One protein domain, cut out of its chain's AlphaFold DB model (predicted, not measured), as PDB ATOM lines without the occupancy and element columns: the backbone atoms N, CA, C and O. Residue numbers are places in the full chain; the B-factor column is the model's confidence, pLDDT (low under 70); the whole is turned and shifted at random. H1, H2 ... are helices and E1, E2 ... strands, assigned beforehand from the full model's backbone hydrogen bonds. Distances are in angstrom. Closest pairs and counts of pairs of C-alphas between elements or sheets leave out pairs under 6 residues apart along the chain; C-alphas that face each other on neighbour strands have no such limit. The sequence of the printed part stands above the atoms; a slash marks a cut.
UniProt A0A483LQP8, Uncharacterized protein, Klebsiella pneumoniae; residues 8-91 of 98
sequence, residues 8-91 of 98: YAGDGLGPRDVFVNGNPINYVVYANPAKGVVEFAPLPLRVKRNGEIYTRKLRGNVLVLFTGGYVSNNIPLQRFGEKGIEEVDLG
ATOM      1  N   TYR A   8     145.085 150.577 117.429       89.62
ATOM      2  CA  TYR A   8     143.936 150.047 118.185       89.62
ATOM      3  C   TYR A   8     143.511 148.678 117.654       89.62
ATOM      4  O   TYR A   8     143.805 148.339 116.511       89.62
ATOM      5  N   ALA A   9     142.858 147.854 118.472       82.00
ATOM      6  CA  ALA A   9     142.422 146.532 118.018       82.00
ATOM      7  C   ALA A   9     141.495 146.655 116.788       82.00
ATOM      8  O   ALA A   9     140.470 147.328 116.859       82.00
ATOM      9  N   GLY A  10     141.862 146.018 115.670       79.12
ATOM     10  CA  GLY A  10     141.082 146.055 114.424       79.12
ATOM     11  C   GLY A  10     141.519 147.099 113.387       79.12
ATOM     12  O   GLY A  10     140.835 147.249 112.380       79.12
ATOM     13  N   ASP A  11     142.653 147.783 113.571       81.81
ATOM     14  CA  ASP A  11     143.226 148.691 112.555       81.81
ATOM     15  C   ASP A  11     143.802 147.981 111.310       81.81
ATOM     16  O   ASP A  11     144.218 148.636 110.358       81.81
ATOM     17  N   GLY A  12     143.817 146.643 111.304       80.00
ATOM     18  CA  GLY A  12     144.285 145.825 110.184       80.00
ATOM     19  C   GLY A  12     145.806 145.661 110.100       80.00
ATOM     20  O   GLY A  12     146.283 145.032 109.160       80.00
ATOM     21  N   LEU A  13     146.569 146.173 111.073       79.31
ATOM     22  CA  LEU A  13     148.040 146.128 111.059       79.31
ATOM     23  C   LEU A  13     148.632 144.901 111.772       79.31
ATOM     24  O   LEU A  13     149.848 144.730 111.801       79.31
ATOM     25  N   GLY A  14     147.781 144.037 112.327       80.44
ATOM     26  CA  GLY A  14     148.191 142.814 113.014       80.44
ATOM     27  C   GLY A  14     148.393 142.978 114.526       80.44
ATOM     28  O   GLY A  14     148.141 144.049 115.090       80.44
ATOM     29  N   PRO A  15     148.777 141.888 115.213       82.25
ATOM     30  CA  PRO A  15     148.981 141.874 116.657       82.25
ATOM     31  C   PRO A  15     150.263 142.612 117.055       82.25
ATOM     32  O   PRO A  15     151.234 142.677 116.297       82.25
ATOM     33  N   ARG A  16     150.249 143.186 118.260       87.19
ATOM     34  CA  ARG A  16     151.333 144.030 118.763       87.19
ATOM     35  C   ARG A  16     151.398 144.036 120.281       87.19
ATOM     36  O   ARG A  16     150.361 144.066 120.945       87.19
ATOM     37  N   ASP A  17     152.622 144.114 120.777       90.56
ATOM     38  CA  ASP A  17     152.952 144.321 122.178       90.56
ATOM     39  C   ASP A  17     153.201 145.810 122.420       90.56
ATOM     40  O   ASP A  17     153.742 146.521 121.568       90.56
ATOM     41  N   VAL A  18     152.780 146.299 123.582       92.31
ATOM     42  CA  VAL A  18     152.841 147.723 123.922       92.31
ATOM     43  C   VAL A  18     153.559 147.896 125.246       92.31
ATOM     44  O   VAL A  18     153.252 147.211 126.219       92.31
ATOM     45  N   PHE A  19     154.475 148.858 125.297       95.25
ATOM     46  CA  PHE A  19     155.256 149.183 126.482       95.25
ATOM     47  C   PHE A  19     155.103 150.661 126.833       95.25
ATOM     48  O   PHE A  19     155.020 151.514 125.948       95.25
ATOM     49  N   VAL A  20     155.099 150.972 128.129       95.19
ATOM     50  CA  VAL A  20     155.152 152.343 128.652       95.19
ATOM     51  C   VAL A  20     156.325 152.452 129.616       95.19
ATOM     52  O   VAL A  20     156.355 151.774 130.646       95.19
ATOM     53  N   ASN A  21     157.298 153.304 129.292       92.44
ATOM     54  CA  ASN A  21     158.554 153.449 130.036       92.44
ATOM     55  C   ASN A  21     159.256 152.091 130.259       92.44
ATOM     56  O   ASN A  21     159.688 151.791 131.369       92.44
ATOM     57  N   GLY A  22     159.279 151.235 129.232       90.19
ATOM     58  CA  GLY A  22     159.855 149.886 129.297       90.19
ATOM     59  C   GLY A  22     158.979 148.819 129.967       90.19
ATOM     60  O   GLY A  22     159.323 147.643 129.915       90.19
ATOM     61  N   ASN A  23     157.830 149.179 130.549       94.19
ATOM     62  CA  ASN A  23     156.935 148.213 131.192       94.19
ATOM     63  C   ASN A  23     155.879 147.701 130.205       94.19
ATOM     64  O   ASN A  23     155.182 148.535 129.617       94.19
ATOM     65  N   PRO A  24     155.702 146.377 130.045       94.12
ATOM     66  CA  PRO A  24     154.676 145.826 129.167       94.12
ATOM     67  C   PRO A  24     153.277 146.139 129.701       94.12
ATOM     68  O   PRO A  24     152.994 145.976 130.890       94.12
ATOM     69  N   ILE A  25     152.386 146.570 128.811       95.44
ATOM     70  CA  ILE A  25     150.983 146.840 129.116       95.44
ATOM     71  C   ILE A  25     150.116 145.815 128.392       95.44
ATOM     72  O   ILE A  25     150.079 145.754 127.166       95.44
ATOM     73  N   ASN A  26     149.369 145.038 129.171       93.38
ATOM     74  CA  ASN A  26     148.422 144.058 128.650       93.38
ATOM     75  C   ASN A  26     147.038 144.684 128.429       93.38
ATOM     76  O   ASN A  26     146.679 145.670 129.078       93.38
ATOM     77  N   TYR A  27     146.241 144.069 127.548       93.75
ATOM     78  CA  TYR A  27     144.854 144.472 127.258       93.75
ATOM     79  C   TYR A  27     144.726 145.930 126.787       93.75
ATOM     80  O   TYR A  27     143.799 146.656 127.161       93.75
ATOM     81  N   VAL A  28     145.686 146.369 125.969       95.00
ATOM     82  CA  VAL A  28     145.676 147.692 125.345       95.00
ATOM     83  C   VAL A  28     144.568 147.768 124.303       95.00
ATOM     84  O   VAL A  28     144.463 146.923 123.420       95.00
ATOM     85  N   VAL A  29     143.760 148.820 124.398       95.12
ATOM     86  CA  VAL A  29     142.698 149.122 123.428       95.12
ATOM     87  C   VAL A  29     143.116 150.229 122.465       95.12
ATOM     88  O   VAL A  29     142.642 150.268 121.332       95.12
ATOM     89  N   TYR A  30     144.034 151.097 122.897       95.38
ATOM     90  CA  TYR A  30     144.544 152.223 122.124       95.38
ATOM     91  C   TYR A  30     145.981 152.557 122.533       95.38
ATOM     92  O   TYR A  30     146.291 152.634 123.722       95.38
ATOM     93  N   ALA A  31     146.844 152.834 121.562       95.88
ATOM     94  CA  ALA A  31     148.179 153.368 121.785       95.88
ATOM     95  C   ALA A  31     148.496 154.470 120.771       95.88
ATOM     96  O   ALA A  31     148.134 154.383 119.598       95.88
ATOM     97  N   ASN A  32     149.189 155.504 121.242       95.69
ATOM     98  CA  ASN A  32     149.741 156.565 120.418       95.69
ATOM     99  C   ASN A  32     151.167 156.905 120.880       95.69
ATOM    100  O   ASN A  32     151.318 157.681 121.833       95.69
ATOM    101  N   PRO A  33     152.199 156.339 120.223       93.00
ATOM    102  CA  PRO A  33     153.600 156.630 120.495       93.00
ATOM    103  C   PRO A  33     153.952 158.111 120.390       93.00
ATOM    104  O   PRO A  33     154.555 158.657 121.311       93.00
ATOM    105  N   ALA A  34     153.493 158.792 119.334       93.25
ATOM    106  CA  ALA A  34     153.796 160.205 119.098       93.25
ATOM    107  C   ALA A  34     153.270 161.132 120.207       93.25
ATOM    108  O   ALA A  34     153.882 162.153 120.516       93.25
ATOM    109  N   LYS A  35     152.142 160.778 120.834       95.62
ATOM    110  CA  LYS A  35     151.568 161.511 121.976       95.62
ATOM    111  C   LYS A  35     152.005 160.958 123.333       95.62
ATOM    112  O   LYS A  35     151.648 161.548 124.352       95.62
ATOM    113  N   GLY A  36     152.703 159.824 123.363       96.19
ATOM    114  CA  GLY A  36     153.068 159.132 124.593       96.19
ATOM    115  C   GLY A  36     151.859 158.688 125.416       96.19
ATOM    116  O   GLY A  36     151.874 158.822 126.637       96.19
ATOM    117  N   VAL A  37     150.778 158.228 124.772       97.75
ATOM    118  CA  VAL A  37     149.522 157.831 125.440       97.75
ATOM    119  C   VAL A  37     149.187 156.371 125.158       97.75
ATOM    120  O   VAL A  37     149.217 155.936 124.012       97.75
ATOM    121  N   VAL A  38     148.771 155.643 126.195       97.69
ATOM    122  CA  VAL A  38     148.175 154.304 126.083       97.69
ATOM    123  C   VAL A  38     146.871 154.265 126.870       97.69
ATOM    124  O   VAL A  38     146.800 154.792 127.981       97.69
ATOM    125  N   GLU A  39     145.843 153.632 126.315       97.69
ATOM    126  CA  GLU A  39     144.636 153.246 127.043       97.69
ATOM    127  C   GLU A  39     144.497 151.724 127.066       97.69
ATOM    128  O   GLU A  39     144.664 151.047 126.050       97.69
ATOM    129  N   PHE A  40     144.173 151.182 128.237       97.12
ATOM    130  CA  PHE A  40     144.053 149.741 128.453       97.12
ATOM    131  C   PHE A  40     142.886 149.411 129.386       97.12
ATOM    132  O   PHE A  40     142.478 150.241 130.208       97.12
ATOM    133  N   ALA A  41     142.351 148.198 129.258       96.81
ATOM    134  CA  ALA A  41     141.303 147.671 130.124       96.81
ATOM    135  C   ALA A  41     141.935 146.775 131.210       96.81
ATOM    136  O   ALA A  41     142.388 145.674 130.898       96.81
ATOM    137  N   PRO A  42     142.023 147.218 132.478       95.19
ATOM    138  CA  PRO A  42     142.638 146.416 133.533       95.19
ATOM    139  C   PRO A  42     141.811 145.163 133.852       95.19
ATOM    140  O   PRO A  42     140.586 145.179 133.739       95.19
ATOM    141  N   LEU A  43     142.487 144.110 134.323       93.00
ATOM    142  CA  LEU A  43     141.834 142.929 134.887       93.00
ATOM    143  C   LEU A  43     141.669 143.029 136.416       93.00
ATOM    144  O   LEU A  43     142.552 143.578 137.081       93.00
ATOM    145  N   PRO A  44     140.581 142.469 136.984       94.94
ATOM    146  CA  PRO A  44     139.417 141.915 136.278       94.94
ATOM    147  C   PRO A  44     138.656 143.002 135.499       94.94
ATOM    148  O   PRO A  44     138.651 144.161 135.917       94.94
ATOM    149  N   LEU A  45     138.030 142.638 134.369       95.31
ATOM    150  CA  LEU A  45     137.283 143.598 133.550       95.31
ATOM    151  C   LEU A  45     136.146 144.215 134.366       95.31
ATOM    152  O   LEU A  45     135.373 143.517 135.023       95.31
ATOM    153  N   ARG A  46     136.038 145.541 134.305       96.25
ATOM    154  CA  ARG A  46     134.989 146.305 134.984       96.25
ATOM    155  C   ARG A  46     134.171 147.056 133.954       96.25
ATOM    156  O   ARG A  46     134.698 147.501 132.938       96.25
ATOM    157  N   VAL A  47     132.896 147.234 134.257       96.50
ATOM    158  CA  VAL A  47     131.958 147.997 133.436       96.50
ATOM    159  C   VAL A  47     131.568 149.256 134.206       96.50
ATOM    160  O   VAL A  47     131.400 149.230 135.428       96.50
ATOM    161  N   LYS A  48     131.489 150.385 133.510       95.44
ATOM    162  CA  LYS A  48     130.987 151.655 134.040       95.44
ATOM    163  C   LYS A  48     129.458 151.603 134.159       95.44
ATOM    164  O   LYS A  48     128.797 150.748 133.579       95.44
ATOM    165  N   ARG A  49     128.856 152.583 134.840       95.81
ATOM    166  CA  ARG A  49     127.389 152.666 134.996       95.81
ATOM    167  C   ARG A  49     126.626 152.749 133.663       95.81
ATOM    168  O   ARG A  49     125.479 152.330 133.606       95.81
ATOM    169  N   ASN A  50     127.252 153.280 132.613       95.62
ATOM    170  CA  ASN A  50     126.673 153.417 131.272       95.62
ATOM    171  C   ASN A  50     126.856 152.173 130.379       95.62
ATOM    172  O   ASN A  50     126.526 152.237 129.201       95.62
ATOM    173  N   GLY A  51     127.398 151.067 130.901       94.88
ATOM    174  CA  GLY A  51     127.608 149.835 130.133       94.88
ATOM    175  C   GLY A  51     128.926 149.770 129.354       94.88
ATOM    176  O   GLY A  51     129.248 148.723 128.800       94.88
ATOM    177  N   GLU A  52     129.729 150.837 129.336       94.81
ATOM    178  CA  GLU A  52     131.056 150.813 128.707       94.81
ATOM    179  C   GLU A  52     132.091 150.079 129.564       94.81
ATOM    180  O   GLU A  52     132.070 150.155 130.795       94.81
ATOM    181  N   ILE A  53     133.079 149.461 128.917       95.44
ATOM    182  CA  ILE A  53     134.238 148.896 129.613       95.44
ATOM    183  C   ILE A  53     135.039 150.028 130.274       95.44
ATOM    184  O   ILE A  53     135.322 151.072 129.680       95.44
ATOM    185  N   TYR A  54     135.407 149.828 131.536       96.50
ATOM    186  CA  TYR A  54     136.303 150.718 132.255       96.50
ATOM    187  C   TYR A  54     137.723 150.588 131.700       96.50
ATOM    188  O   TYR A  54     138.320 149.512 131.733       96.50
ATOM    189  N   THR A  55     138.277 151.705 131.241       97.06
ATOM    190  CA  THR A  55     139.655 151.804 130.762       97.06
ATOM    191  C   THR A  55     140.444 152.792 131.612       97.06
ATOM    192  O   THR A  55     139.890 153.691 132.253       97.06
ATOM    193  N   ARG A  56     141.764 152.623 131.631       97.06
ATOM    194  CA  ARG A  56     142.709 153.555 132.249       97.06
ATOM    195  C   ARG A  56     143.652 154.102 131.196       97.06
ATOM    196  O   ARG A  56     144.039 153.391 130.274       97.06
ATOM    197  N   LYS A  57     144.054 155.356 131.388       97.75
ATOM    198  CA  LYS A  57     145.034 156.051 130.555       97.75
ATOM    199  C   LYS A  57     146.380 156.109 131.263       97.75
ATOM    200  O   LYS A  57     146.440 156.512 132.423       97.75
ATOM    201  N   LEU A  58     147.440 155.749 130.553       97.75
ATOM    202  CA  LEU A  58     148.827 155.955 130.955       97.75
ATOM    203  C   LEU A  58     149.497 156.947 130.011       97.75
ATOM    204  O   LEU A  58     149.100 157.093 128.851       97.75
ATOM    205  N   ARG A  59     150.511 157.633 130.537       97.50
ATOM    206  CA  ARG A  59     151.374 158.535 129.781       97.50
ATOM    207  C   ARG A  59     152.837 158.197 130.025       97.50
ATOM    208  O   ARG A  59     153.190 157.813 131.138       97.50
ATOM    209  N   GLY A  60     153.667 158.368 129.006       95.50
ATOM    210  CA  GLY A  60     155.106 158.136 129.091       95.50
ATOM    211  C   GLY A  60     155.738 157.945 127.720       95.50
ATOM    212  O   GLY A  60     155.133 158.258 126.697       95.50
ATOM    213  N   ASN A  61     156.951 157.401 127.705       95.81
ATOM    214  CA  ASN A  61     157.549 156.885 126.484       95.81
ATOM    215  C   ASN A  61     156.806 155.605 126.085       95.81
ATOM    216  O   ASN A  61     156.786 154.641 126.850       95.81
ATOM    217  N   VAL A  62     156.144 155.629 124.930       94.88
ATOM    218  CA  VAL A  62     155.314 154.523 124.449       94.88
ATOM    219  C   VAL A  62     156.011 153.853 123.275       94.88
ATOM    220  O   VAL A  62     156.313 154.512 122.282       94.88
ATOM    221  N   LEU A  63     156.204 152.542 123.380       91.12
ATOM    222  CA  LEU A  63     156.754 151.694 122.326       91.12
ATOM    223  C   LEU A  63     155.703 150.662 121.912       91.12
ATOM    224  O   LEU A  63     155.046 150.065 122.765       91.12
ATOM    225  N   VAL A  64     155.551 150.457 120.606       90.19
ATOM    226  CA  VAL A  64     154.645 149.462 120.020       90.19
ATOM    227  C   VAL A  64     155.468 148.557 119.112       90.19
ATOM    228  O   VAL A  64     156.108 149.045 118.183       90.19
ATOM    229  N   LEU A  65     155.453 147.254 119.382       87.12
ATOM    230  CA  LEU A  65     156.173 146.241 118.613       87.12
ATOM    231  C   LEU A  65     155.172 145.299 117.950       87.12
ATOM    232  O   LEU A  65     154.324 144.730 118.629       87.12
ATOM    233  N   PHE A  66     155.260 145.115 116.635       82.94
ATOM    234  CA  PHE A  66     154.409 144.168 115.911       82.94
ATOM    235  C   PHE A  66     154.906 142.737 116.135       82.94
ATOM    236  O   PHE A  66     156.052 142.422 115.821       82.94
ATOM    237  N   THR A  67     154.047 141.874 116.681       76.00
ATOM    238  CA  THR A  67     154.417 140.526 117.156       76.00
ATOM    239  C   THR A  67     153.813 139.393 116.331       76.00
ATOM    240  O   THR A  67     153.925 138.214 116.677       76.00
ATOM    241  N   GLY A  68     153.191 139.715 115.195       62.09
ATOM    242  CA  GLY A  68     152.659 138.699 114.301       62.09
ATOM    243  C   GLY A  68     152.288 139.200 112.913       62.09
ATOM    244  O   GLY A  68     152.105 140.388 112.669       62.09
ATOM    245  N   GLY A  69     152.198 138.226 112.011       55.47
ATOM    246  CA  GLY A  69     152.035 138.370 110.568       55.47
ATOM    247  C   GLY A  69     153.142 137.603 109.839       55.47
ATOM    248  O   GLY A  69     154.168 137.282 110.441       55.47
ATOM    249  N   TYR A  70     152.924 137.313 108.561       51.88
ATOM    250  CA  TYR A  70     153.952 136.788 107.672       51.88
ATOM    251  C   TYR A  70     154.243 137.818 106.583       51.88
ATOM    252  O   TYR A  70     153.307 138.352 105.988       51.88
ATOM    253  N   VAL A  71     155.516 138.098 106.306       48.28
ATOM    254  CA  VAL A  71     155.914 138.918 105.149       48.28
ATOM    255  C   VAL A  71     156.293 137.968 104.012       48.28
ATOM    256  O   VAL A  71     157.185 137.144 104.190       48.28
ATOM    257  N   SER A  72     155.633 138.053 102.852       42.84
ATOM    258  CA  SER A  72     156.077 137.360 101.634       42.84
ATOM    259  C   SER A  72     156.616 138.380 100.632       42.84
ATOM    260  O   SER A  72     155.858 138.986  99.878       42.84
ATOM    261  N   ASN A  73     157.933 138.561 100.612       47.06
ATOM    262  CA  ASN A  73     158.623 139.256  99.526       47.06
ATOM    263  C   ASN A  73     159.367 138.208  98.685       47.06
ATOM    264  O   ASN A  73     160.584 138.122  98.764       47.06
ATOM    265  N   ASN A  74     158.643 137.364  97.936       44.91
ATOM    266  CA  ASN A  74     159.213 136.290  97.095       44.91
ATOM    267  C   ASN A  74     160.152 135.282  97.814       44.91
ATOM    268  O   ASN A  74     160.983 134.644  97.175       44.91
ATOM    269  N   ILE A  75     159.990 135.098  99.126       46.97
ATOM    270  CA  ILE A  75     160.659 134.089  99.977       46.97
ATOM    271  C   ILE A  75     159.617 133.451 100.920       46.97
ATOM    272  O   ILE A  75     158.522 134.016 101.049       46.97
ATOM    273  N   PRO A  76     159.887 132.280 101.546       47.72
ATOM    274  CA  PRO A  76     158.926 131.631 102.436       47.72
ATOM    275  C   PRO A  76     158.507 132.552 103.589       47.72
ATOM    276  O   PRO A  76     159.285 133.377 104.061       47.72
ATOM    277  N   LEU A  77     157.247 132.400 104.002       49.84
ATOM    278  CA  LEU A  77     156.550 133.206 105.004       49.84
ATOM    279  C   LEU A  77     157.397 133.394 106.279       49.84
ATOM    280  O   LEU A  77     157.537 132.459 107.061       49.84
ATOM    281  N   GLN A  78     157.925 134.601 106.512       52.66
ATOM    282  CA  GLN A  78     158.694 134.920 107.723       52.66
ATOM    283  C   GLN A  78     157.793 135.551 108.785       52.66
ATOM    284  O   GLN A  78     157.101 136.529 108.488       52.66
ATOM    285  N   ARG A  79     157.807 135.023 110.017       49.25
ATOM    286  CA  ARG A  79     156.988 135.543 111.122       49.25
ATOM    287  C   ARG A  79     157.571 136.867 111.631       49.25
ATOM    288  O   ARG A  79     158.771 136.969 111.882       49.25
ATOM    289  N   PHE A  80     156.732 137.889 111.816       50.09
ATOM    290  CA  PHE A  80     157.162 139.148 112.442       50.09
ATOM    291  C   PHE A  80     157.789 138.880 113.824       50.09
ATOM    292  O   PHE A  80     157.159 138.252 114.672       50.09
ATOM    293  N   GLY A  81     159.027 139.347 114.030       49.41
ATOM    294  CA  GLY A  81     159.768 139.200 115.293       49.41
ATOM    295  C   GLY A  81     160.695 137.980 115.402       49.41
ATOM    296  O   GLY A  81     161.284 137.779 116.456       49.41
ATOM    297  N   GLU A  82     160.866 137.172 114.347       49.69
ATOM    298  CA  GLU A  82     161.826 136.047 114.357       49.69
ATOM    299  C   GLU A  82     163.298 136.472 114.330       49.69
ATOM    300  O   GLU A  82     164.172 135.685 114.692       49.69
ATOM    301  N   LYS A  83     163.596 137.708 113.922       45.06
ATOM    302  CA  LYS A  83     164.952 138.233 114.058       45.06
ATOM    303  C   LYS A  83     165.136 138.799 115.457       45.06
ATOM    304  O   LYS A  83     164.324 139.595 115.922       45.06
ATOM    305  N   GLY A  84     166.186 138.317 116.119       39.75
ATOM    306  CA  GLY A  84     166.504 138.645 117.500       39.75
ATOM    307  C   GLY A  84     166.573 140.149 117.754       39.75
ATOM    308  O   GLY A  84     166.852 140.944 116.861       39.75
ATOM    309  N   ILE A  85     166.336 140.486 119.017       38.75
ATOM    310  CA  ILE A  85     166.457 141.788 119.690       38.75
ATOM    311  C   ILE A  85     167.538 142.755 119.157       38.75
ATOM    312  O   ILE A  85     167.341 143.959 119.269       38.75
ATOM    313  N   GLU A  86     168.625 142.279 118.542       40.81
ATOM    314  CA  GLU A  86     169.699 143.113 117.976       40.81
ATOM    315  C   GLU A  86     169.315 143.907 116.709       40.81
ATOM    316  O   GLU A  86     169.880 144.970 116.473       40.81
ATOM    317  N   GLU A  87     168.346 143.467 115.892       42.31
ATOM    318  CA  GLU A  87     167.968 144.204 114.663       42.31
ATOM    319  C   GLU A  87     166.965 145.351 114.905       42.31
ATOM    320  O   GLU A  87     166.743 146.181 114.021       42.31
ATOM    321  N   VAL A  88     166.369 145.434 116.100       43.16
ATOM    322  CA  VAL A  88     165.346 146.447 116.431       43.16
ATOM    323  C   VAL A  88     165.960 147.851 116.575       43.16
ATOM    324  O   VAL A  88     165.291 148.840 116.269       43.16
ATOM    325  N   ASP A  89     167.249 147.944 116.923       40.62
ATOM    326  CA  ASP A  89     167.993 149.211 117.040       40.62
ATOM    327  C   ASP A  89     168.261 149.905 115.688       40.62
ATOM    328  O   ASP A  89     168.570 151.097 115.654       40.62
ATOM    329  N   LEU A  90     168.096 149.207 114.556       41.25
ATOM    330  CA  LEU A  90     168.323 149.761 113.210       41.25
ATOM    331  C   LEU A  90     167.060 150.330 112.543       41.25
ATOM    332  O   LEU A  90     167.139 150.890 111.449       41.25
ATOM    333  N   GLY A  91     165.910 150.257 113.221       37.50
ATOM    334  CA  GLY A  91     164.633 150.732 112.703       37.50
ATOM    335  C   GLY A  91     164.060 149.812 111.622       37.50
ATOM    336  O   GLY A  91     164.728 149.411 110.672       37.50
TER     337      GLY A  91
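Overview. This is residues 8 to 91 of the 98 residues of an uncharacterized protein of Klebsiella pneumoniae (UniProt A0A483LQP8). With little regular structure, this is a small sandwich of two three-stranded sheets, E2 E1 E6 and antiparallel E3 E4 E5, their strands crossed; loops 41 to 55 and 67 to 84 reach to opposite ends. The 84 residues include E1 to E6, then H1, mostly strand, with 32 residues in named elements. The whole is loose, 52 by 24 by 21 A, radius of gyration of the C-alphas 15.4 A.

Along the chain. E1, residues 16 to 20, spans 13.5 A from C-alpha 16 (151.333, 144.030, 118.763). E2 is 23 to 25, E3 28 to 32, E4 37 to 40, E5 56 to 59, E6 62 to 66. H1, 85 to 90, ends at C-alpha 90 (168.323, 149.761, 113.210).

Arrangement. E1 and E6 are antiparallel, N 17 and O 65 2.8 A apart; E2 and E1 meet only at a point. Hairpins E3 and E4 (N 32 and O 37, 2.8 A) and E4 and E5 (N 58 and O 38, 2.8 A) form a meander, each strand the antiparallel neighbour of the one before. The sheets face each other, strands at 61 degrees. H1, on neither sheet, has 0 of 2 O i to N i+4 and 1 of 3 O i to N i+3 pairs within hydrogen-bond range.

Size, cuts and confidence. The farthest C-alphas, Arg 49 and Asn 74, are 52.1 A apart. The printed part has no cut; links E4 to E5 and E6 to H1 are long. Residues 68 to 91 have pLDDT under 70.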